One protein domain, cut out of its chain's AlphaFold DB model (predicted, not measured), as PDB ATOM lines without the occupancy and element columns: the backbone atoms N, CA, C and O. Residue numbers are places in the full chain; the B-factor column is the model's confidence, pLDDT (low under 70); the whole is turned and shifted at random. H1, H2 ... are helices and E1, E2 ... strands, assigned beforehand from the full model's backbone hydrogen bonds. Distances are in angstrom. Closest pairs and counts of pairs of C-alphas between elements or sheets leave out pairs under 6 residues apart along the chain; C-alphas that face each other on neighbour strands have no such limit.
ATOM      1  N   LYS A 471     127.791 113.856 115.454       85.88
ATOM      2  CA  LYS A 471     126.533 114.461 115.879       85.88
ATOM      3  C   LYS A 471     125.784 114.948 114.651       85.88
ATOM      4  O   LYS A 471     126.287 115.778 113.894       85.88
ATOM      5  N   VAL A 472     124.558 114.459 114.496       85.94
ATOM      6  CA  VAL A 472     123.602 115.000 113.532       85.94
ATOM      7  C   VAL A 472     122.558 115.796 114.292       85.94
ATOM      8  O   VAL A 472     122.029 115.343 115.304       85.94
ATOM      9  N   SER A 473     122.291 117.010 113.837       84.12
ATOM     10  CA  SER A 473     121.335 117.911 114.476       84.12
ATOM     11  C   SER A 473     120.671 118.794 113.437       84.12
ATOM     12  O   SER A 473     121.279 119.126 112.423       84.12
ATOM     13  N   TYR A 474     119.443 119.213 113.704       81.38
ATOM     14  CA  TYR A 474     118.791 120.235 112.900       81.38
ATOM     15  C   TYR A 474     119.122 121.624 113.427       81.38
ATOM     16  O   TYR A 474     119.157 121.842 114.638       81.38
ATOM     17  N   VAL A 475     119.351 122.561 112.512       77.62
ATOM     18  CA  VAL A 475     119.653 123.956 112.831       77.62
ATOM     19  C   VAL A 475     118.569 124.840 112.228       77.62
ATOM     20  O   VAL A 475     118.265 124.749 111.036       77.62
ATOM     21  N   ASN A 476     117.997 125.706 113.063       71.56
ATOM     22  CA  ASN A 476     117.083 126.757 112.630       71.56
ATOM     23  C   ASN A 476     117.883 128.020 112.314       71.56
ATOM     24  O   ASN A 476     118.661 128.496 113.141       71.56
ATOM     25  N   PHE A 477     117.654 128.580 111.135       61.56
ATOM     26  CA  PHE A 477     118.220 129.837 110.683       61.56
ATOM     27  C   PHE A 477     117.110 130.881 110.576       61.56
ATOM     28  O   PHE A 477     116.121 130.696 109.864       61.56
ATOM     29  N   TYR A 478     117.291 131.992 111.283       55.34
ATOM     30  CA  TYR A 478     116.388 133.135 111.247       55.34
ATOM     31  C   TYR A 478     116.884 134.126 110.191       55.34
ATOM     32  O   TYR A 478     117.892 134.802 110.389       55.34
ATOM     33  N   GLY A 479     116.184 134.208 109.060       44.00
ATOM     34  CA  GLY A 479     116.374 135.276 108.076       44.00
ATOM     35  C   GLY A 479     115.471 136.470 108.384       44.00
ATOM     36  O   GLY A 479     114.344 136.279 108.829       44.00
ATOM     37  N   GLY A 480     115.963 137.693 108.170       44.22
ATOM     38  CA  GLY A 480     115.263 138.944 108.492       44.22
ATOM     39  C   GLY A 480     113.885 139.129 107.829       44.22
ATOM     40  O   GLY A 480     113.478 138.359 106.964       44.22
ATOM     41  N   SER A 481     113.209 140.209 108.239       46.06
ATOM     42  CA  SER A 481     111.770 140.559 108.172       46.06
ATOM     43  C   SER A 481     110.957 140.334 106.881       46.06
ATOM     44  O   SER A 481     109.767 140.633 106.881       46.06
ATOM     45  N   ALA A 482     111.550 139.836 105.797       50.06
ATOM     46  CA  ALA A 482     110.866 139.496 104.547       50.06
ATOM     47  C   ALA A 482     110.784 137.979 104.271       50.06
ATOM     48  O   ALA A 482     110.086 137.579 103.344       50.06
ATOM     49  N   MET A 483     111.468 137.132 105.052       51.09
ATOM     50  CA  MET A 483     111.363 135.675 104.926       51.09
ATOM     51  C   MET A 483     110.318 135.137 105.907       51.09
ATOM     52  O   MET A 483     110.400 135.378 107.107       51.09
ATOM     53  N   THR A 484     109.340 134.389 105.398       46.56
ATOM     54  CA  THR A 484     108.231 133.752 106.133       46.56
ATOM     55  C   THR A 484     108.682 132.582 107.019       46.56
ATOM     56  O   THR A 484     108.031 131.544 107.066       46.56
ATOM     57  N   ASN A 485     109.805 132.716 107.727       48.12
ATOM     58  CA  ASN A 485     110.236 131.753 108.732       48.12
ATOM     59  C   ASN A 485     110.030 132.354 110.126       48.12
ATOM     60  O   ASN A 485     110.908 133.011 110.681       48.12
ATOM     61  N   ASN A 486     108.846 132.123 110.696       45.88
ATOM     62  CA  ASN A 486     108.457 132.642 112.011       45.88
ATOM     63  C   ASN A 486     109.080 131.867 113.190       45.88
ATOM     64  O   ASN A 486     108.614 131.992 114.321       45.88
ATOM     65  N   GLY A 487     110.129 131.066 112.965       44.62
ATOM     66  CA  GLY A 487     110.956 130.556 114.057       44.62
ATOM     67  C   GLY A 487     110.335 129.480 114.937       44.62
ATOM     68  O   GLY A 487     110.888 129.179 115.993       44.62
ATOM     69  N   MET A 488     109.207 128.899 114.533       44.62
ATOM     70  CA  MET A 488     108.611 127.751 115.204       44.62
ATOM     71  C   MET A 488     108.806 126.506 114.333       44.62
ATOM     72  O   MET A 488     108.186 126.379 113.288       44.62
ATOM     73  N   PHE A 489     109.669 125.588 114.780       50.78
ATOM     74  CA  PHE A 489     109.730 124.179 114.348       50.78
ATOM     75  C   PHE A 489     110.104 123.847 112.888       50.78
ATOM     76  O   PHE A 489     110.012 122.680 112.506       50.78
ATOM     77  N   ILE A 490     110.596 124.799 112.091       58.72
ATOM     78  CA  ILE A 490     111.042 124.521 110.715       58.72
ATOM     79  C   ILE A 490     112.574 124.448 110.680       58.72
ATOM     80  O   ILE A 490     113.218 125.503 110.653       58.72
ATOM     81  N   PRO A 491     113.176 123.240 110.684       58.59
ATOM     82  CA  PRO A 491     114.603 123.114 110.447       58.59
ATOM     83  C   PRO A 491     114.910 123.697 109.071       58.59
ATOM     84  O   PRO A 491     114.228 123.393 108.097       58.59
ATOM     85  N   THR A 492     115.902 124.575 109.009       72.00
ATOM     86  CA  THR A 492     116.349 125.194 107.751       72.00
ATOM     87  C   THR A 492     117.636 124.570 107.244       72.00
ATOM     88  O   THR A 492     118.039 124.809 106.111       72.00
ATOM     89  N   MET A 493     118.337 123.839 108.113       84.06
ATOM     90  CA  MET A 493     119.570 123.139 107.788       84.06
ATOM     91  C   MET A 493     119.665 121.837 108.585       84.06
ATOM     92  O   MET A 493     119.226 121.761 109.736       84.06
ATOM     93  N   ILE A 494     120.308 120.833 107.998       87.25
ATOM     94  CA  ILE A 494     120.852 119.686 108.725       87.25
ATOM     95  C   ILE A 494     122.346 119.917 108.936       87.25
ATOM     96  O   ILE A 494     123.064 120.321 108.023       87.25
ATOM     97  N   ARG A 495     122.797 119.675 110.164       88.88
ATOM     98  CA  ARG A 495     124.194 119.731 110.579       88.88
ATOM     99  C   ARG A 495     124.690 118.323 110.847       88.88
ATOM    100  O   ARG A 495     124.100 117.628 111.668       88.88
ATOM    101  N   ILE A 496     125.794 117.951 110.215       90.44
ATOM    102  CA  ILE A 496     126.541 116.716 110.455       90.44
ATOM    103  C   ILE A 496     127.950 117.144 110.852       90.44
ATOM    104  O   ILE A 496     128.664 117.732 110.043       90.44
ATOM    105  N   GLY A 497     128.346 116.906 112.098       88.19
ATOM    106  CA  GLY A 497     129.671 117.304 112.568       88.19
ATOM    107  C   GLY A 497     130.272 116.347 113.580       88.19
ATOM    108  O   GLY A 497     129.583 115.479 114.108       88.19
ATOM    109  N   GLY A 498     131.562 116.519 113.848       88.94
ATOM    110  CA  GLY A 498     132.362 115.601 114.654       88.94
ATOM    111  C   GLY A 498     133.465 114.976 113.811       88.94
ATOM    112  O   GLY A 498     134.016 115.650 112.947       88.94
ATOM    113  N   THR A 499     133.777 113.707 114.051       88.50
ATOM    114  CA  THR A 499     134.878 112.998 113.388       88.50
ATOM    115  C   THR A 499     134.417 111.625 112.919       88.50
ATOM    116  O   THR A 499     133.653 110.970 113.621       88.50
ATOM    117  N   ILE A 500     134.874 111.178 111.751       87.00
ATOM    118  CA  ILE A 500     134.547 109.858 111.194       87.00
ATOM    119  C   ILE A 500     135.802 108.999 111.182       87.00
ATOM    120  O   ILE A 500     136.823 109.394 110.623       87.00
ATOM    121  N   LEU A 501     135.744 107.822 111.798       87.94
ATOM    122  CA  LEU A 501     136.887 106.915 111.837       87.94
ATOM    123  C   LEU A 501     137.055 106.218 110.484       87.94
ATOM    124  O   LEU A 501     136.067 105.848 109.854       87.94
ATOM    125  N   ASN A 502     138.295 105.941 110.068       86.06
ATOM    126  CA  ASN A 502     138.575 105.269 108.788       86.06
ATOM    127  C   ASN A 502     137.825 103.936 108.622       86.06
ATOM    128  O   ASN A 502     137.276 103.650 107.564       86.06
ATOM    129  N   GLN A 503     137.678 103.174 109.704       85.75
ATOM    130  CA  GLN A 503     136.884 101.942 109.711       85.75
ATOM    131  C   GLN A 503     135.374 102.144 109.455       85.75
ATOM    132  O   GLN A 503     134.706 101.195 109.064       85.75
ATOM    133  N   GLU A 504     134.833 103.346 109.678       86.31
ATOM    134  CA  GLU A 504     133.411 103.669 109.485       86.31
ATOM    135  C   GLU A 504     133.128 104.137 108.047       86.31
ATOM    136  O   GLU A 504     132.159 103.697 107.424       86.31
ATOM    137  N   PHE A 505     133.983 105.003 107.487       86.75
ATOM    138  CA  PHE A 505     133.787 105.538 106.129       86.75
ATOM    139  C   PHE A 505     134.558 104.786 105.037       86.75
ATOM    140  O   PHE A 505     134.309 105.012 103.856       86.75
ATOM    141  N   LEU A 506     135.480 103.886 105.395       87.44
ATOM    142  CA  LEU A 506     136.209 103.000 104.476       87.44
ATOM    143  C   LEU A 506     136.895 103.739 103.311       87.44
ATOM    144  O   LEU A 506     136.849 103.295 102.164       87.44
ATOM    145  N   ASN A 507     137.531 104.880 103.594       86.12
ATOM    146  CA  ASN A 507     138.153 105.758 102.592       86.12
ATOM    147  C   ASN A 507     137.182 106.268 101.499       86.12
ATOM    148  O   ASN A 507     137.608 106.609 100.394       86.12
ATOM    149  N   SER A 508     135.876 106.330 101.782       89.38
ATOM    150  CA  SER A 508     134.877 106.911 100.880       89.38
ATOM    151  C   SER A 508     135.171 108.379 100.566       89.38
ATOM    152  O   SER A 508     135.573 109.134 101.451       89.38
ATOM    153  N   ASN A 509     134.869 108.818  99.344       88.00
ATOM    154  CA  ASN A 509     135.018 110.216  98.922       88.00
ATOM    155  C   ASN A 509     133.683 110.979  98.821       88.00
ATOM    156  O   ASN A 509     133.672 112.157  98.442       88.00
ATOM    157  N   LYS A 510     132.567 110.316  99.151       92.00
ATOM    158  CA  LYS A 510     131.220 110.885  99.167       92.00
ATOM    159  C   LYS A 510     130.464 110.514 100.439       92.00
ATOM    160  O   LYS A 510     130.592 109.400 100.946       92.00
ATOM    161  N   ILE A 511     129.608 111.434 100.876       93.50
ATOM    162  CA  ILE A 511     128.587 111.207 101.901       93.50
ATOM    163  C   ILE A 511     127.223 111.387 101.244       93.50
ATOM    164  O   ILE A 511     126.954 112.423 100.639       93.50
ATOM    165  N   LEU A 512     126.360 110.388 101.374       94.38
ATOM    166  CA  LEU A 512     124.960 110.466 100.987       94.38
ATOM    167  C   LEU A 512     124.103 110.651 102.236       94.38
ATOM    168  O   LEU A 512     124.249 109.909 103.207       94.38
ATOM    169  N   VAL A 513     123.199 111.626 102.206       93.06
ATOM    170  CA  VAL A 513     122.296 111.935 103.321       93.06
ATOM    171  C   VAL A 513     120.867 111.687 102.866       93.06
ATOM    172  O   VAL A 513     120.296 112.517 102.162       93.06
ATOM    173  N   PHE A 514     120.301 110.543 103.244       91.31
ATOM    174  CA  PHE A 514     118.924 110.166 102.931       91.31
ATOM    175  C   PHE A 514     117.978 110.709 103.995       91.31
ATOM    176  O   PHE A 514     118.221 110.541 105.197       91.31
ATOM    177  N   LEU A 515     116.904 111.348 103.538       84.69
ATOM    178  CA  LEU A 515     115.891 111.965 104.382       84.69
ATOM    179  C   LEU A 515     114.502 111.441 104.029       84.69
ATOM    180  O   LEU A 515     114.212 111.113 102.880       84.69
ATOM    181  N   ASP A 516     113.616 111.411 105.018       79.19
ATOM    182  CA  ASP A 516     112.225 111.039 104.777       79.19
ATOM    183  C   ASP A 516     111.466 112.046 103.889       79.19
ATOM    184  O   ASP A 516     111.960 113.104 103.488       79.19
ATOM    185  N   SER A 517     110.219 111.701 103.567       76.38
ATOM    186  CA  SER A 517     109.362 112.492 102.688       76.38
ATOM    187  C   SER A 517     109.051 113.901 103.208       76.38
ATOM    188  O   SER A 517     108.653 114.736 102.402       76.38
ATOM    189  N   LEU A 518     109.290 114.222 104.484       76.38
ATOM    190  CA  LEU A 518     108.918 115.507 105.086       76.38
ATOM    191  C   LEU A 518     109.880 116.655 104.741       76.38
ATOM    192  O   LEU A 518     109.546 117.811 104.999       76.38
ATOM    193  N   ILE A 519     111.057 116.370 104.167       78.62
ATOM    194  CA  ILE A 519     112.097 117.383 103.907       78.62
ATOM    195  C   ILE A 519     112.407 117.578 102.434       78.62
ATOM    196  O   ILE A 519     112.837 116.648 101.779       78.62
ATOM    197  N   ASN A 520     112.303 118.788 101.908       78.94
ATOM    198  CA  ASN A 520     112.675 119.135 100.537       78.94
ATOM    199  C   ASN A 520     113.866 120.106 100.510       78.94
ATOM    200  O   ASN A 520     114.181 120.736 101.513       78.94
ATOM    201  N   ALA A 521     114.525 120.249  99.366       81.38
ATOM    202  CA  ALA A 521     115.554 121.259  99.134       81.38
ATOM    203  C   ALA A 521     115.475 121.924  97.750       81.38
ATOM    204  O   ALA A 521     116.390 122.651  97.373       81.38
ATOM    205  N   GLU A 522     114.385 121.731  97.001       79.06
ATOM    206  CA  GLU A 522     114.200 122.338  95.672       79.06
ATOM    207  C   GLU A 522     114.307 123.868  95.681       79.06
ATOM    208  O   GLU A 522     114.810 124.461  94.729       79.06
ATOM    209  N   SER A 523     113.892 124.518  96.768       77.19
ATOM    210  CA  SER A 523     113.990 125.973  96.935       77.19
ATOM    211  C   SER A 523     115.427 126.498  97.047       77.19
ATOM    212  O   SER A 523     115.633 127.705  96.939       77.19
ATOM    213  N   PHE A 524     116.412 125.613  97.231       79.69
ATOM    214  CA  PHE A 524     117.831 125.950  97.363       79.69
ATOM    215  C   PHE A 524     118.672 125.564  96.141       79.69
ATOM    216  O   PHE A 524     119.895 125.689  96.195       79.69
ATOM    217  N   LEU A 525     118.043 125.097  95.055       82.62
ATOM    218  CA  LEU A 525     118.741 124.807  93.804       82.62
ATOM    219  C   LEU A 525     119.399 126.079  93.259       82.62
ATOM    220  O   LEU A 525     118.723 127.094  93.076       82.62
ATOM    221  N   GLU A 526     120.701 126.018  92.960       81.44
ATOM    222  CA  GLU A 526     121.455 127.177  92.451       81.44
ATOM    223  C   GLU A 526     120.875 127.693  91.128       81.44
ATOM    224  O   GLU A 526     120.896 128.895  90.850       81.44
ATOM    225  N   ASN A 527     120.285 126.796  90.333       76.19
ATOM    226  CA  ASN A 527     119.619 127.139  89.088       76.19
ATOM    227  C   ASN A 527     118.279 126.413  88.911       76.19
ATOM    228  O   ASN A 527     118.144 125.494  88.106       76.19
ATOM    229  N   ALA A 528     117.243 126.901  89.597       63.50
ATOM    230  CA  ALA A 528     115.877 126.369  89.501       63.50
ATOM    231  C   ALA A 528     115.285 126.355  88.070       63.50
ATOM    232  O   ALA A 528     114.312 125.649  87.808       63.50
ATOM    233  N   SER A 529     115.847 127.131  87.133       56.50
ATOM    234  CA  SER A 529     115.386 127.183  85.737       56.50
ATOM    235  C   SER A 529     115.950 126.063  84.854       56.50
ATOM    236  O   SER A 529     115.398 125.779  83.789       56.50
ATOM    237  N   GLN A 530     117.029 125.404  85.289       58.34
ATOM    238  CA  GLN A 530     117.635 124.282  84.584       58.34
ATOM    239  C   GLN A 530     117.302 122.987  85.316       58.34
ATOM    240  O   GLN A 530     117.900 122.660  86.330       58.34
ATOM    241  N   THR A 531     116.406 122.182  84.743       55.31
ATOM    242  CA  THR A 531     115.999 120.879  85.310       55.31
ATOM    243  C   THR A 531     117.141 119.862  85.462       55.31
ATOM    244  O   THR A 531     116.932 118.783  86.008       55.31
ATOM    245  N   GLN A 532     118.335 120.179  84.953       59.38
ATOM    246  CA  GLN A 532     119.530 119.336  85.008       59.38
ATOM    247  C   GLN A 532     120.507 119.736  86.117       59.38
ATOM    248  O   GLN A 532     121.351 118.916  86.477       59.38
ATOM    249  N   ASP A 533     120.415 120.962  86.637       68.56
ATOM    250  CA  ASP A 533     121.298 121.429  87.698       68.56
ATOM    251  C   ASP A 533     120.676 121.106  89.057       68.56
ATOM    252  O   ASP A 533     119.628 121.630  89.433       68.56
ATOM    253  N   ARG A 534     121.311 120.168  89.758       81.25
ATOM    254  CA  ARG A 534     120.895 119.687  91.079       81.25
ATOM    255  C   ARG A 534     121.745 120.272  92.199       81.25
ATOM    256  O   ARG A 534     121.595 119.851  93.345       81.25
ATOM    257  N   SER A 535     122.659 121.180  91.874       86.38
ATOM    258  CA  SER A 535     123.548 121.779  92.856       86.38
ATOM    259  C   SER A 535     122.761 122.591  93.881       86.38
ATOM    260  O   SER A 535     121.810 123.312  93.563       86.38
ATOM    261  N   ILE A 536     123.164 122.439  95.137       86.38
ATOM    262  CA  ILE A 536     122.717 123.261  96.253       86.38
ATOM    263  C   ILE A 536     123.947 123.722  97.035       86.38
ATOM    264  O   ILE A 536     124.938 122.994  97.158       86.38
ATOM    265  N   GLY A 537     123.868 124.910  97.626       83.81
ATOM    266  CA  GLY A 537     124.938 125.406  98.487       83.81
ATOM    267  C   GLY A 537     125.051 124.583  99.773       83.81
ATOM    268  O   GLY A 537     124.049 124.331 100.435       83.81
ATOM    269  N   CYS A 538     126.264 124.204 100.175       87.75
ATOM    270  CA  CYS A 538     126.536 123.605 101.483       87.75
ATOM    271  C   CYS A 538     127.849 124.130 102.074       87.75
ATOM    272  O   CYS A 538     128.673 124.700 101.362       87.75
ATOM    273  N   SER A 539     128.040 124.000 103.392       86.19
ATOM    274  CA  SER A 539     129.202 124.610 104.069       86.19
ATOM    275  C   SER A 539     130.546 124.004 103.672       86.19
ATOM    276  O   SER A 539     131.585 124.622 103.906       86.19
ATOM    277  N   PHE A 540     130.540 122.787 103.129       81.12
ATOM    278  CA  PHE A 540     131.739 122.061 102.753       81.12
ATOM    279  C   PHE A 540     131.462 121.057 101.634       81.12
ATOM    280  O   PHE A 540     130.432 120.383 101.643       81.12
ATOM    281  N   GLY A 541     132.422 120.916 100.717       83.25
ATOM    282  CA  GLY A 541     132.290 120.060  99.543       83.25
ATOM    283  C   GLY A 541     131.325 120.634  98.504       83.25
ATOM    284  O   GLY A 541     130.996 121.818  98.512       83.25
ATOM    285  N   THR A 542     130.896 119.776  97.586       89.25
ATOM    286  CA  THR A 542     129.866 120.083  96.585       89.25
ATOM    287  C   THR A 542     128.646 119.224  96.865       89.25
ATOM    288  O   THR A 542     128.792 118.001  96.957       89.25
ATOM    289  N   CYS A 543     127.470 119.839  96.978       91.19
ATOM    290  CA  CYS A 543     126.234 119.144  97.311       91.19
ATOM    291  C   CYS A 543     125.265 119.138  96.134       91.19
ATOM    292  O   CYS A 543     124.966 120.181  95.560       91.19
ATOM    293  N   GLU A 544     124.744 117.961  95.812       90.94
ATOM    294  CA  GLU A 544     123.671 117.792  94.836       90.94
ATOM    295  C   GLU A 544     122.428 117.241  95.540       90.94
ATOM    296  O   GLU A 544     122.514 116.266  96.286       90.94
ATOM    297  N   TYR A 545     121.269 117.854  95.313       88.94
ATOM    298  CA  TYR A 545     119.991 117.343  95.796       88.94
ATOM    299  C   TYR A 545     119.353 116.438  94.750       88.94
ATOM    300  O   TYR A 545     119.071 116.853  93.625       88.94
ATOM    301  N   VAL A 546     119.094 115.189  95.123       85.88
ATOM    302  CA  VAL A 546     118.500 114.202  94.230       85.88
ATOM    303  C   VAL A 546     117.112 113.823  94.717       85.88
ATOM    304  O   VAL A 546     116.923 113.328  95.830       85.88
ATOM    305  N   LYS A 547     116.130 114.049  93.843       76.06
ATOM    306  CA  LYS A 547     114.725 113.729  94.087       76.06
ATOM    307  C   LYS A 547     114.328 112.365  93.522       76.06
ATOM    308  O   LYS A 547     114.956 111.833  92.605       76.06
ATOM    309  N   CYS A 548     113.224 111.845  94.044       74.81
ATOM    310  CA  CYS A 548     112.503 110.708  93.485       74.81
ATOM    311  C   CYS A 548     111.153 111.224  92.964       74.81
ATOM    312  O   CYS A 548     110.248 111.524  93.744       74.81
ATOM    313  N   GLU A 549     111.040 111.413  91.648       68.75
ATOM    314  CA  GLU A 549     109.878 112.068  91.039       68.75
ATOM    315  C   GLU A 549     108.667 111.131  91.051       68.75
ATOM    316  O   GLU A 549     108.728 110.031  90.505       68.75
ATOM    317  N   GLY A 550     107.549 111.560  91.648       67.31
ATOM    318  CA  GLY A 550     106.271 110.835  91.581       67.31
ATOM    319  C   GLY A 550     106.203 109.516  92.365       67.31
ATOM    320  O   GLY A 550     105.242 108.763  92.186       67.31
ATOM    321  N   THR A 551     107.183 109.228  93.226       70.62
ATOM    322  CA  THR A 551     107.284 107.973  93.992       70.62
ATOM    323  C   THR A 551     106.716 108.093  95.408       70.62
ATOM    324  O   THR A 551     106.922 109.108  96.070       70.62
ATOM    325  N   VAL A 552     106.084 107.029  95.915       68.00
ATOM    326  CA  VAL A 552     105.782 106.871  97.349       68.00
ATOM    327  C   VAL A 552     106.864 105.985  97.958       68.00
ATOM    328  O   VAL A 552     106.897 104.785  97.690       68.00
ATOM    329  N   SER A 553     107.774 106.563  98.740       63.34
ATOM    330  CA  SER A 553     108.821 105.801  99.419       63.34
ATOM    331  C   SER A 553     108.399 105.430 100.837       63.34
ATOM    332  O   SER A 553     107.810 106.228 101.565       63.34
ATOM    333  N   GLY A 554     108.697 104.190 101.232       66.25
ATOM    334  CA  GLY A 554     108.542 103.773 102.620       66.25
ATOM    335  C   GLY A 554     109.433 104.605 103.536       66.25
ATOM    336  O   GLY A 554     110.586 104.889 103.199       66.25
ATOM    337  N   GLU A 555     108.925 104.957 104.719       68.25
ATOM    338  CA  GLU A 555     109.642 105.809 105.679       68.25
ATOM    339  C   GLU A 555     111.019 105.243 106.082       68.25
ATOM    340  O   GLU A 555     111.895 106.014 106.466       68.25
ATOM    341  N   ASN A 556     111.236 103.925 105.968       73.94
ATOM    342  CA  ASN A 556     112.470 103.264 106.412       73.94
ATOM    343  C   ASN A 556     113.371 102.716 105.293       73.94
ATOM    344  O   ASN A 556     114.523 102.375 105.565       73.94
ATOM    345  N   THR A 557     112.887 102.625 104.052       81.19
ATOM    346  CA  THR A 557     113.675 102.092 102.927       81.19
ATOM    347  C   THR A 557     114.522 103.206 102.320       81.19
ATOM    348  O   THR A 557     114.122 103.846 101.349       81.19
ATOM    349  N   TRP A 558     115.699 103.437 102.906       86.31
ATOM    350  CA  TRP A 558     116.549 104.595 102.600       86.31
ATOM    351  C   TRP A 558     116.923 104.719 101.118       86.31
ATOM    352  O   TRP A 558     116.966 105.822 100.594       86.31
ATOM    353  N   MET A 559     117.121 103.613 100.395       84.44
ATOM    354  CA  MET A 559     117.535 103.660  98.981       84.44
ATOM    355  C   MET A 559     116.486 104.261  98.038       84.44
ATOM    356  O   MET A 559     116.813 104.616  96.909       84.44
ATOM    357  N   ASN A 560     115.237 104.351  98.499       79.81
ATOM    358  CA  ASN A 560     114.117 104.926  97.763       79.81
ATOM    359  C   ASN A 560     113.802 106.353  98.248       79.81
ATOM    360  O   ASN A 560     112.758 106.910  97.917       79.81
ATOM    361  N   GLN A 561     114.642 106.935  99.098       82.56
ATOM    362  CA  GLN A 561     114.423 108.266  99.645       82.56
ATOM    363  C   GLN A 561     115.153 109.323  98.829       82.56
ATOM    364  O   GLN A 561     116.184 109.056  98.215       82.56
ATOM    365  N   LYS A 562     114.616 110.545  98.872       84.81
ATOM    366  CA  LYS A 562     115.346 111.731  98.435       84.81
ATOM    367  C   LYS A 562     116.596 111.892  99.289       84.81
ATOM    368  O   LYS A 562     116.589 111.613 100.493       84.81
ATOM    369  N   HIS A 563     117.673 112.336  98.660       89.75
ATOM    370  CA  HIS A 563     118.958 112.423  99.332       89.75
ATOM    371  C   HIS A 563     119.808 113.568  98.816       89.75
ATOM    372  O   HIS A 563     119.597 114.108  97.730       89.75
ATOM    373  N   PHE A 564     120.800 113.916  99.623       91.75
ATOM    374  CA  PHE A 564     121.886 114.793  99.221       91.75
ATOM    375  C   PHE A 564     123.123 113.968  98.912       91.75
ATOM    376  O   PHE A 564     123.486 113.095  99.700       91.75
ATOM    377  N   GLU A 565     123.790 114.267  97.803       93.00
ATOM    378  CA  GLU A 565     125.119 113.749  97.494       93.00
ATOM    379  C   GLU A 565     126.161 114.814  97.794       93.00
ATOM    380  O   GLU A 565     126.277 115.800  97.070       93.00
ATOM    381  N   VAL A 566     126.947 114.607  98.845       93.12
ATOM    382  CA  VAL A 566     128.061 115.487  99.197       93.12
ATOM    383  C   VAL A 566     129.346 114.859  98.690       93.12
ATOM    384  O   VAL A 566     129.740 113.776  99.122       93.12
ATOM    385  N   SER A 567     129.990 115.530  97.740       90.94
ATOM    386  CA  SER A 567     131.246 115.098  97.122       90.94
ATOM    387  C   SER A 567     132.398 116.021  97.524       90.94
ATOM    388  O   SER A 567     132.173 117.126  98.018       90.94
ATOM    389  N   ASN A 568     133.637 115.573  97.293       85.25
ATOM    390  CA  ASN A 568     134.865 116.291  97.672       85.25
ATOM    391  C   ASN A 568     134.982 116.509  99.187       85.25
ATOM    392  O   ASN A 568     135.420 117.561  99.656       85.25
ATOM    393  N   VAL A 569     134.565 115.503  99.962       78.75
ATOM    394  CA  VAL A 569     134.576 115.583 101.421       78.75
ATOM    395  C   VAL A 569     135.986 115.278 101.939       78.75
ATOM    396  O   VAL A 569     136.322 114.137 102.239       78.75
ATOM    397  N   HIS A 570     136.859 116.284 101.983       70.88
ATOM    398  CA  HIS A 570     138.207 116.143 102.545       70.88
ATOM    399  C   HIS A 570     138.196 116.260 104.079       70.88
ATOM    400  O   HIS A 570     137.397 116.998 104.647       70.88
ATOM    401  N   ASN A 571     139.129 115.579 104.755       73.94
ATOM    402  CA  ASN A 571     139.388 115.720 106.196       73.94
ATOM    403  C   ASN A 571     138.231 115.336 107.140       73.94
ATOM    404  O   ASN A 571     138.173 115.847 108.254       73.94
ATOM    405  N   VAL A 572     137.351 114.407 106.751       81.44
ATOM    406  CA  VAL A 572     136.302 113.879 107.653       81.44
ATOM    407  C   VAL A 572     136.856 113.103 108.854       81.44
ATOM    408  O   VAL A 572     136.164 112.929 109.852       81.44
ATOM    409  N   GLU A 573     138.116 112.667 108.768       82.38
ATOM    410  CA  GLU A 573     138.882 112.084 109.881       82.38
ATOM    411  C   GLU A 573     139.295 113.117 110.939       82.38
ATOM    412  O   GLU A 573     139.682 112.747 112.043       82.38
ATOM    413  N   ASN A 574     139.207 114.409 110.622       85.25
ATOM    414  CA  ASN A 574     139.344 115.488 111.591       85.25
ATOM    415  C   ASN A 574     137.958 115.993 112.001       85.25
ATOM    416  O   ASN A 574     136.934 115.564 111.473       85.25
ATOM    417  N   GLU A 575     137.914 116.918 112.958       84.31
ATOM    418  CA  GLU A 575     136.667 117.604 113.280       84.31
ATOM    419  C   GLU A 575     136.164 118.384 112.054       84.31
ATOM    420  O   GLU A 575     136.827 119.303 111.566       84.31
ATOM    421  N   PHE A 576     134.985 118.014 111.553       88.19
ATOM    422  CA  PHE A 576     134.322 118.686 110.441       88.19
ATOM    423  C   PHE A 576     132.911 119.131 110.828       88.19
ATOM    424  O   PHE A 576     132.335 118.701 111.833       88.19
ATOM    425  N   ASN A 577     132.349 120.028 110.019       88.44
ATOM    426  CA  ASN A 577     131.001 120.539 110.219       88.44
ATOM    427  C   ASN A 577     130.309 120.827 108.878       88.44
ATOM    428  O   ASN A 577     130.476 121.894 108.282       88.44
ATOM    429  N   LEU A 578     129.533 119.855 108.413       90.06
ATOM    430  CA  LEU A 578     128.746 119.919 107.189       90.06
ATOM    431  C   LEU A 578     127.344 120.455 107.494       90.06
ATOM    432  O   LEU A 578     126.620 119.892 108.314       90.06
ATOM    433  N   LEU A 579     126.962 121.533 106.818       90.25
ATOM    434  CA  LEU A 579     125.647 122.158 106.866       90.25
ATOM    435  C   LEU A 579     125.020 122.072 105.480       90.25
ATOM    436  O   LEU A 579     125.611 122.554 104.510       90.25
ATOM    437  N   ILE A 580     123.828 121.487 105.403       90.06
ATOM    438  CA  ILE A 580     123.056 121.365 104.163       90.06
ATOM    439  C   ILE A 580     121.710 122.067 104.369       90.06
ATOM    440  O   ILE A 580     121.026 121.749 105.348       90.06
ATOM    441  N   PRO A 581     121.324 123.017 103.499       86.44
ATOM    442  CA  PRO A 581     120.044 123.700 103.588       86.44
ATOM    443  C   PRO A 581     118.900 122.756 103.231       86.44
ATOM    444  O   PRO A 581     119.014 121.900 102.355       86.44
ATOM    445  N   LEU A 582     117.787 122.916 103.935       84.25
ATOM    446  CA  LEU A 582     116.592 122.115 103.743       84.25
ATOM    447  C   LEU A 582     115.338 122.901 104.127       84.25
ATOM    448  O   LEU A 582     115.393 123.885 104.864       84.25
ATOM    449  N   GLN A 583     114.199 122.450 103.626       79.12
ATOM    450  CA  GLN A 583     112.878 123.001 103.870       79.12
ATOM    451  C   GLN A 583     111.946 121.888 104.344       79.12
ATOM    452  O   GLN A 583     111.892 120.807 103.768       79.12
ATOM    453  N   ASN A 584     111.176 122.168 105.385       74.75
ATOM    454  CA  ASN A 584     110.117 121.284 105.849       74.75
ATOM    455  C   ASN A 584     108.859 121.461 104.987       74.75
ATOM    456  O   ASN A 584     108.429 122.595 104.775       74.75
ATOM    457  N   GLU A 585     108.257 120.371 104.513       70.88
ATOM    458  CA  GLU A 585     107.036 120.432 103.700       70.88
ATOM    459  C   GLU A 585     105.746 120.534 104.534       70.88
ATOM    460  O   GLU A 585     104.727 120.981 104.013       70.88
ATOM    461  N   VAL A 586     105.749 120.106 105.806       67.62
ATOM    462  CA  VAL A 586     104.499 119.894 106.577       67.62
ATOM    463  C   VAL A 586     104.597 120.346 108.042       67.62
ATOM    464  O   VAL A 586     103.915 119.789 108.903       67.62
ATOM    465  N   ASP A 587     105.475 121.304 108.360       64.12
ATOM    466  CA  ASP A 587     105.746 121.776 109.735       64.12
ATOM    467  C   ASP A 587     106.051 120.638 110.742       64.12
ATOM    468  O   ASP A 587     105.820 120.755 111.947       64.12
ATOM    469  N   LYS A 588     106.566 119.495 110.262       65.25
ATOM    470  CA  LYS A 588     106.899 118.310 111.073       65.25
ATOM    471  C   LYS A 588     108.389 118.020 111.046       65.25
ATOM    472  O   LYS A 588     108.999 118.038 109.987       65.25
ATOM    473  N   LEU A 589     108.983 117.729 112.201       66.56
ATOM    474  CA  LEU A 589     110.387 117.321 112.239       66.56
ATOM    475  C   LEU A 589     110.590 116.011 111.463       66.56
ATOM    476  O   LEU A 589     109.706 115.146 111.511       66.56
ATOM    477  N   PRO A 590     111.746 115.828 110.807       70.69
ATOM    478  CA  PRO A 590     112.031 114.579 110.119       70.69
ATOM    479  C   PRO A 590     112.219 113.478 111.151       70.69
ATOM    480  O   PRO A 590     112.813 113.679 112.215       70.69
ATOM    481  N   LYS A 591     111.696 112.308 110.824       75.06
ATOM    482  CA  LYS A 591     111.712 111.113 111.658       75.06
ATOM    483  C   LYS A 591     112.913 110.229 111.357       75.06
ATOM    484  O   LYS A 591     113.438 109.613 112.280       75.06
ATOM    485  N   ASN A 592     113.340 110.175 110.094       80.38
ATOM    486  CA  ASN A 592     114.383 109.258 109.648       80.38
ATOM    487  C   ASN A 592     115.510 109.992 108.926       80.38
ATOM    488  O   ASN A 592     115.271 110.784 108.017       80.38
ATOM    489  N   VAL A 593     116.744 109.692 109.336       86.50
ATOM    490  CA  VAL A 593     117.966 110.152 108.674       86.50
ATOM    491  C   VAL A 593     118.941 108.999 108.594       86.50
ATOM    492  O   VAL A 593     119.307 108.406 109.616       86.50
ATOM    493  N   VAL A 594     119.385 108.718 107.375       91.44
ATOM    494  CA  VAL A 594     120.388 107.697 107.090       91.44
ATOM    495  C   VAL A 594     121.570 108.352 106.391       91.44
ATOM    496  O   VAL A 594     121.406 109.093 105.425       91.44
ATOM    497  N   LEU A 595     122.768 108.077 106.896       93.81
ATOM    498  CA  LEU A 595     124.026 108.464 106.277       93.81
ATOM    499  C   LEU A 595     124.613 107.247 105.577       93.81
ATOM    500  O   LEU A 595     124.775 106.205 106.205       93.81
ATOM    501  N   ALA A 596     124.956 107.371 104.303       94.81
ATOM    502  CA  ALA A 596     125.754 106.369 103.617       94.81
ATOM    503  C   ALA A 596     127.080 106.964 103.167       94.81
ATOM    504  O   ALA A 596     127.146 108.107 102.720       94.81
ATOM    505  N   PHE A 597     128.130 106.168 103.253       94.19
ATOM    506  CA  PHE A 597     129.429 106.491 102.696       94.19
ATOM    507  C   PHE A 597     129.571 105.780 101.362       94.19
ATOM    508  O   PHE A 597     129.155 104.624 101.209       94.19
ATOM    509  N   ALA A 598     130.115 106.491 100.378       94.62
ATOM    510  CA  ALA A 598     130.171 105.993  99.016       94.62
ATOM    511  C   ALA A 598     131.436 106.414  98.266       94.62
ATOM    512  O   ALA A 598     132.053 107.445  98.546       94.62
ATOM    513  N   ASN A 599     131.811 105.615  97.275       91.94
ATOM    514  CA  ASN A 599     132.904 105.895  96.350       91.94
ATOM    515  C   ASN A 599     132.435 105.788  94.891       91.94
ATOM    516  O   ASN A 599     131.372 105.249  94.598       91.94
ATOM    517  N   GLN A 600     133.208 106.334  93.952       90.50
ATOM    518  CA  GLN A 600     132.913 106.261  92.512       90.50
ATOM    519  C   GLN A 600     133.656 105.096  91.850       90.50
ATOM    520  O   GLN A 600     134.470 105.296  90.951       90.50
ATOM    521  N   SER A 601     133.423 103.875  92.330       90.81
ATOM    522  CA  SER A 601     134.097 102.670  91.824       90.81
ATOM    523  C   SER A 601     133.149 101.558  91.396       90.81
ATOM    524  O   SER A 601     133.620 100.491  90.999       90.81
ATOM    525  N   ARG A 602     131.824 101.760  91.450       91.94
ATOM    526  CA  ARG A 602     130.892 100.701  91.051       91.94
ATOM    527  C   ARG A 602     130.990 100.456  89.550       91.94
ATOM    528  O   ARG A 602     130.904 101.395  88.757       91.94
ATOM    529  N   ASN A 603     131.078  99.183  89.180       93.25
ATOM    530  CA  ASN A 603     130.719  98.713  87.850       93.25
ATOM    531  C   ASN A 603     129.324  98.081  87.930       93.25
ATOM    532  O   ASN A 603     129.123  97.108  88.657       93.25
ATOM    533  N   SER A 604     128.359  98.656  87.219       92.75
ATOM    534  CA  SER A 604     126.999  98.128  87.123       92.75
ATOM    535  C   SER A 604     126.663  97.897  85.659       92.75
ATOM    536  O   SER A 604     126.734  98.821  84.852       92.75
ATOM    537  N   LEU A 605     126.322  96.656  85.299       91.56
ATOM    538  CA  LEU A 605     125.962  96.283  83.926       91.56
ATOM    539  C   LEU A 605     127.025  96.688  82.874       91.56
ATOM    540  O   LEU A 605     126.688  96.970  81.725       91.56
ATOM    541  N   GLY A 606     128.307  96.724  83.260       91.50
ATOM    542  CA  GLY A 606     129.423  97.139  82.402       91.50
ATOM    543  C   GLY A 606     129.682  98.650  82.364       91.50
ATOM    544  O   GLY A 606     130.585  99.080  81.652       91.50
ATOM    545  N   VAL A 607     128.915  99.457  83.103       93.25
ATOM    546  CA  VAL A 607     129.118 100.904  83.243       93.25
ATOM    547  C   VAL A 607     129.933 101.169  84.503       93.25
ATOM    548  O   VAL A 607     129.498 100.859  85.612       93.25
ATOM    549  N   GLU A 608     131.125 101.729  84.321       93.25
ATOM    550  CA  GLU A 608     132.084 102.030  85.388       93.25
ATOM    551  C   GLU A 608     131.902 103.443  85.963       93.25
ATOM    552  O   GLU A 608     131.229 104.294  85.380       93.25
ATOM    553  N   GLY A 609     132.530 103.705  87.115       89.88
ATOM    554  CA  GLY A 609     132.552 105.031  87.747       89.88
ATOM    555  C   GLY A 609     131.247 105.427  88.445       89.88
ATOM    556  O   GLY A 609     131.046 106.598  88.772       89.88
ATOM    557  N   LEU A 610     130.353 104.465  88.679       92.00
ATOM    558  CA  LEU A 610     129.091 104.679  89.378       92.00
ATOM    559  C   LEU A 610     129.291 104.705  90.906       92.00
ATOM    560  O   LEU A 610     130.311 104.253  91.430       92.00
ATOM    561  N   VAL A 611     128.305 105.242  91.629       92.25
ATOM    562  CA  VAL A 611     128.342 105.390  93.091       92.25
ATOM    563  C   VAL A 611     128.157 104.025  93.756       92.25
ATOM    564  O   VAL A 611     127.089 103.427  93.690       92.25
ATOM    565  N   GLN A 612     129.190 103.523  94.420       93.69
ATOM    566  CA  GLN A 612     129.122 102.317  95.238       93.69
ATOM    567  C   GLN A 612     128.927 102.710  96.698       93.69
ATOM    568  O   GLN A 612     129.727 103.444  97.272       93.69
ATOM    569  N   ILE A 613     127.865 102.183  97.302       94.56
ATOM    570  CA  ILE A 613     127.633 102.286  98.740       94.56
ATOM    571  C   ILE A 613     128.576 101.318  99.451       94.56
ATOM    572  O   ILE A 613     128.558 100.122  99.140       94.56
ATOM    573  N   VAL A 614     129.378 101.827 100.389       93.44
ATOM    574  CA  VAL A 614     130.364 101.031 101.144       93.44
ATOM    575  C   VAL A 614     129.993 100.844 102.610       93.44
ATOM    576  O   VAL A 614     130.381  99.846 103.202       93.44
ATOM    577  N   SER A 615     129.228 101.763 103.196       93.06
ATOM    578  CA  SER A 615     128.672 101.613 104.543       93.06
ATOM    579  C   SER A 615     127.449 102.512 104.714       93.06
ATOM    580  O   SER A 615     127.315 103.536 104.044       93.06
ATOM    581  N   VAL A 616     126.516 102.102 105.577       93.94
ATOM    582  CA  VAL A 616     125.232 102.789 105.777       93.94
ATOM    583  C   VAL A 616     124.876 102.799 107.254       93.94
ATOM    584  O   VAL A 616     124.779 101.745 107.872       93.94
ATOM    585  N   TYR A 617     124.608 103.974 107.804       91.62
ATOM    586  CA  TYR A 617     124.319 104.194 109.211       91.62
ATOM    587  C   TYR A 617     122.998 104.928 109.369       91.62
ATOM    588  O   TYR A 617     122.787 105.998 108.798       91.62
ATOM    589  N   ARG A 618     122.105 104.388 110.196       88.56
ATOM    590  CA  ARG A 618     120.908 105.116 110.608       88.56
ATOM    591  C   ARG A 618     121.246 105.994 111.807       88.56
ATOM    592  O   ARG A 618     121.718 105.495 112.825       88.56
ATOM    593  N   VAL A 619     120.980 107.290 111.677       86.00
ATOM    594  CA  VAL A 619     121.250 108.278 112.729       86.00
ATOM    595  C   VAL A 619     119.976 108.681 113.459       86.00
ATOM    596  O   VAL A 619     119.956 108.718 114.686       86.00
ATOM    597  N   PHE A 620     118.897 108.920 112.714       80.56
ATOM    598  CA  PHE A 620     117.554 109.090 113.266       80.56
ATOM    599  C   PHE A 620     116.622 108.033 112.681       80.56
ATOM    600  O   PHE A 620     116.735 107.694 111.501       80.56
ATOM    601  N   GLY A 621     115.721 107.508 113.508       76.56
ATOM    602  CA  GLY A 621     114.727 106.516 113.113       76.56
ATOM    603  C   GLY A 621     114.670 105.316 114.063       76.56
ATOM    604  O   GLY A 621     115.110 105.419 115.210       76.56
TER     605      GLY A 621
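Overview. This is residues 471 to 621 of the 723 residues of an uncharacterized protein of Ichthyophthirius multifiliis (strain G5) (UniProt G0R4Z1). Two antiparallel sheets stand partly face to face, one of five strands and one of three, and their edges come near each other at both sides, E1 by E8 and E6 by E4, as in a flattened barrel left open at its two seams. The E7 and E8 hairpin bends and carries the large sheet on to one end of the long axis; the loop between E1 and E2 reaches the other end, and the small helix H1 grazes the large sheet. The printed part has 151 residues, with one named helix and eight named strands in the order E1 E2 H1 E3 E4 E5 E6 E7 E8; the sheets run E4 E5 E3 E7 E8 and E1 E2 E6. The class is mostly strand, though under half of the residues are in named elements. The whole is compact, with a radius of gyration of the C-alphas of 15.6 A and spans of 50 by 36 by 29 A.

Along the chain. E1, residues 471 to 475, begins at C-alpha 471 (126.533, 114.461, 115.879). E2 is residues 493 to 498, 16.4 A long, and H1 is residues 502 to 505. E3 is residues 510 to 515, 16.2 A; E4 is residues 542 to 546, E5 residues 563 to 567, and E6 residues 576 to 581, 16.6 A. E7, residues 593 to 604, is 26.3 A long and bends by 88 degrees at residue 601. E8, residues 607 to 620, is 33.2 A long, bends by 54 degrees at residue 617 and ends at C-alpha 620 (117.554, 109.090, 113.266).

Arrangement. The large sheet is twisted, with edge strands E4 and E8. E4 and E5 form a hairpin, with N 544 and O 565 2.9 A apart, within hydrogen-bond range, as are N 513 of E3 and O 564 of E5, 2.9 A, and N 512 of E3 and O 596 of E7, 2.8 A. In the E7 and E8 hairpin, N 595 and O 617 are 2.8 A apart. In the small sheet the E1 and E2 hairpin has N 473 and O 495 at 2.9 A, and E2 and E6 have N 496 and O 578 at 2.8 A. Between the sheets, the closest C-alphas of E1 and E8 are those of Val 472 and Val 619, 7.2 A; those of E4 and E6 are Cys 543 and Ile 580, 7.9 A. E2 and E3 are apart. H1 only grazes the large sheet, with residues 503 to 505; it is too short for an O i to N i+4 pair, and its one O i to N i+3 pair is not within range.

Size, cuts and confidence. The two C-alphas farthest apart, those of Ser 481 and Gly 606, are 53.5 A apart. The printed part has no cut. The links E1 to E2, E3 to E4, E4 to E5 and E6 to E7 are long. Mean pLDDT of the printed part is 79.8; 31 residues are under 70, among them residues 477 to 491 and 528 to 533.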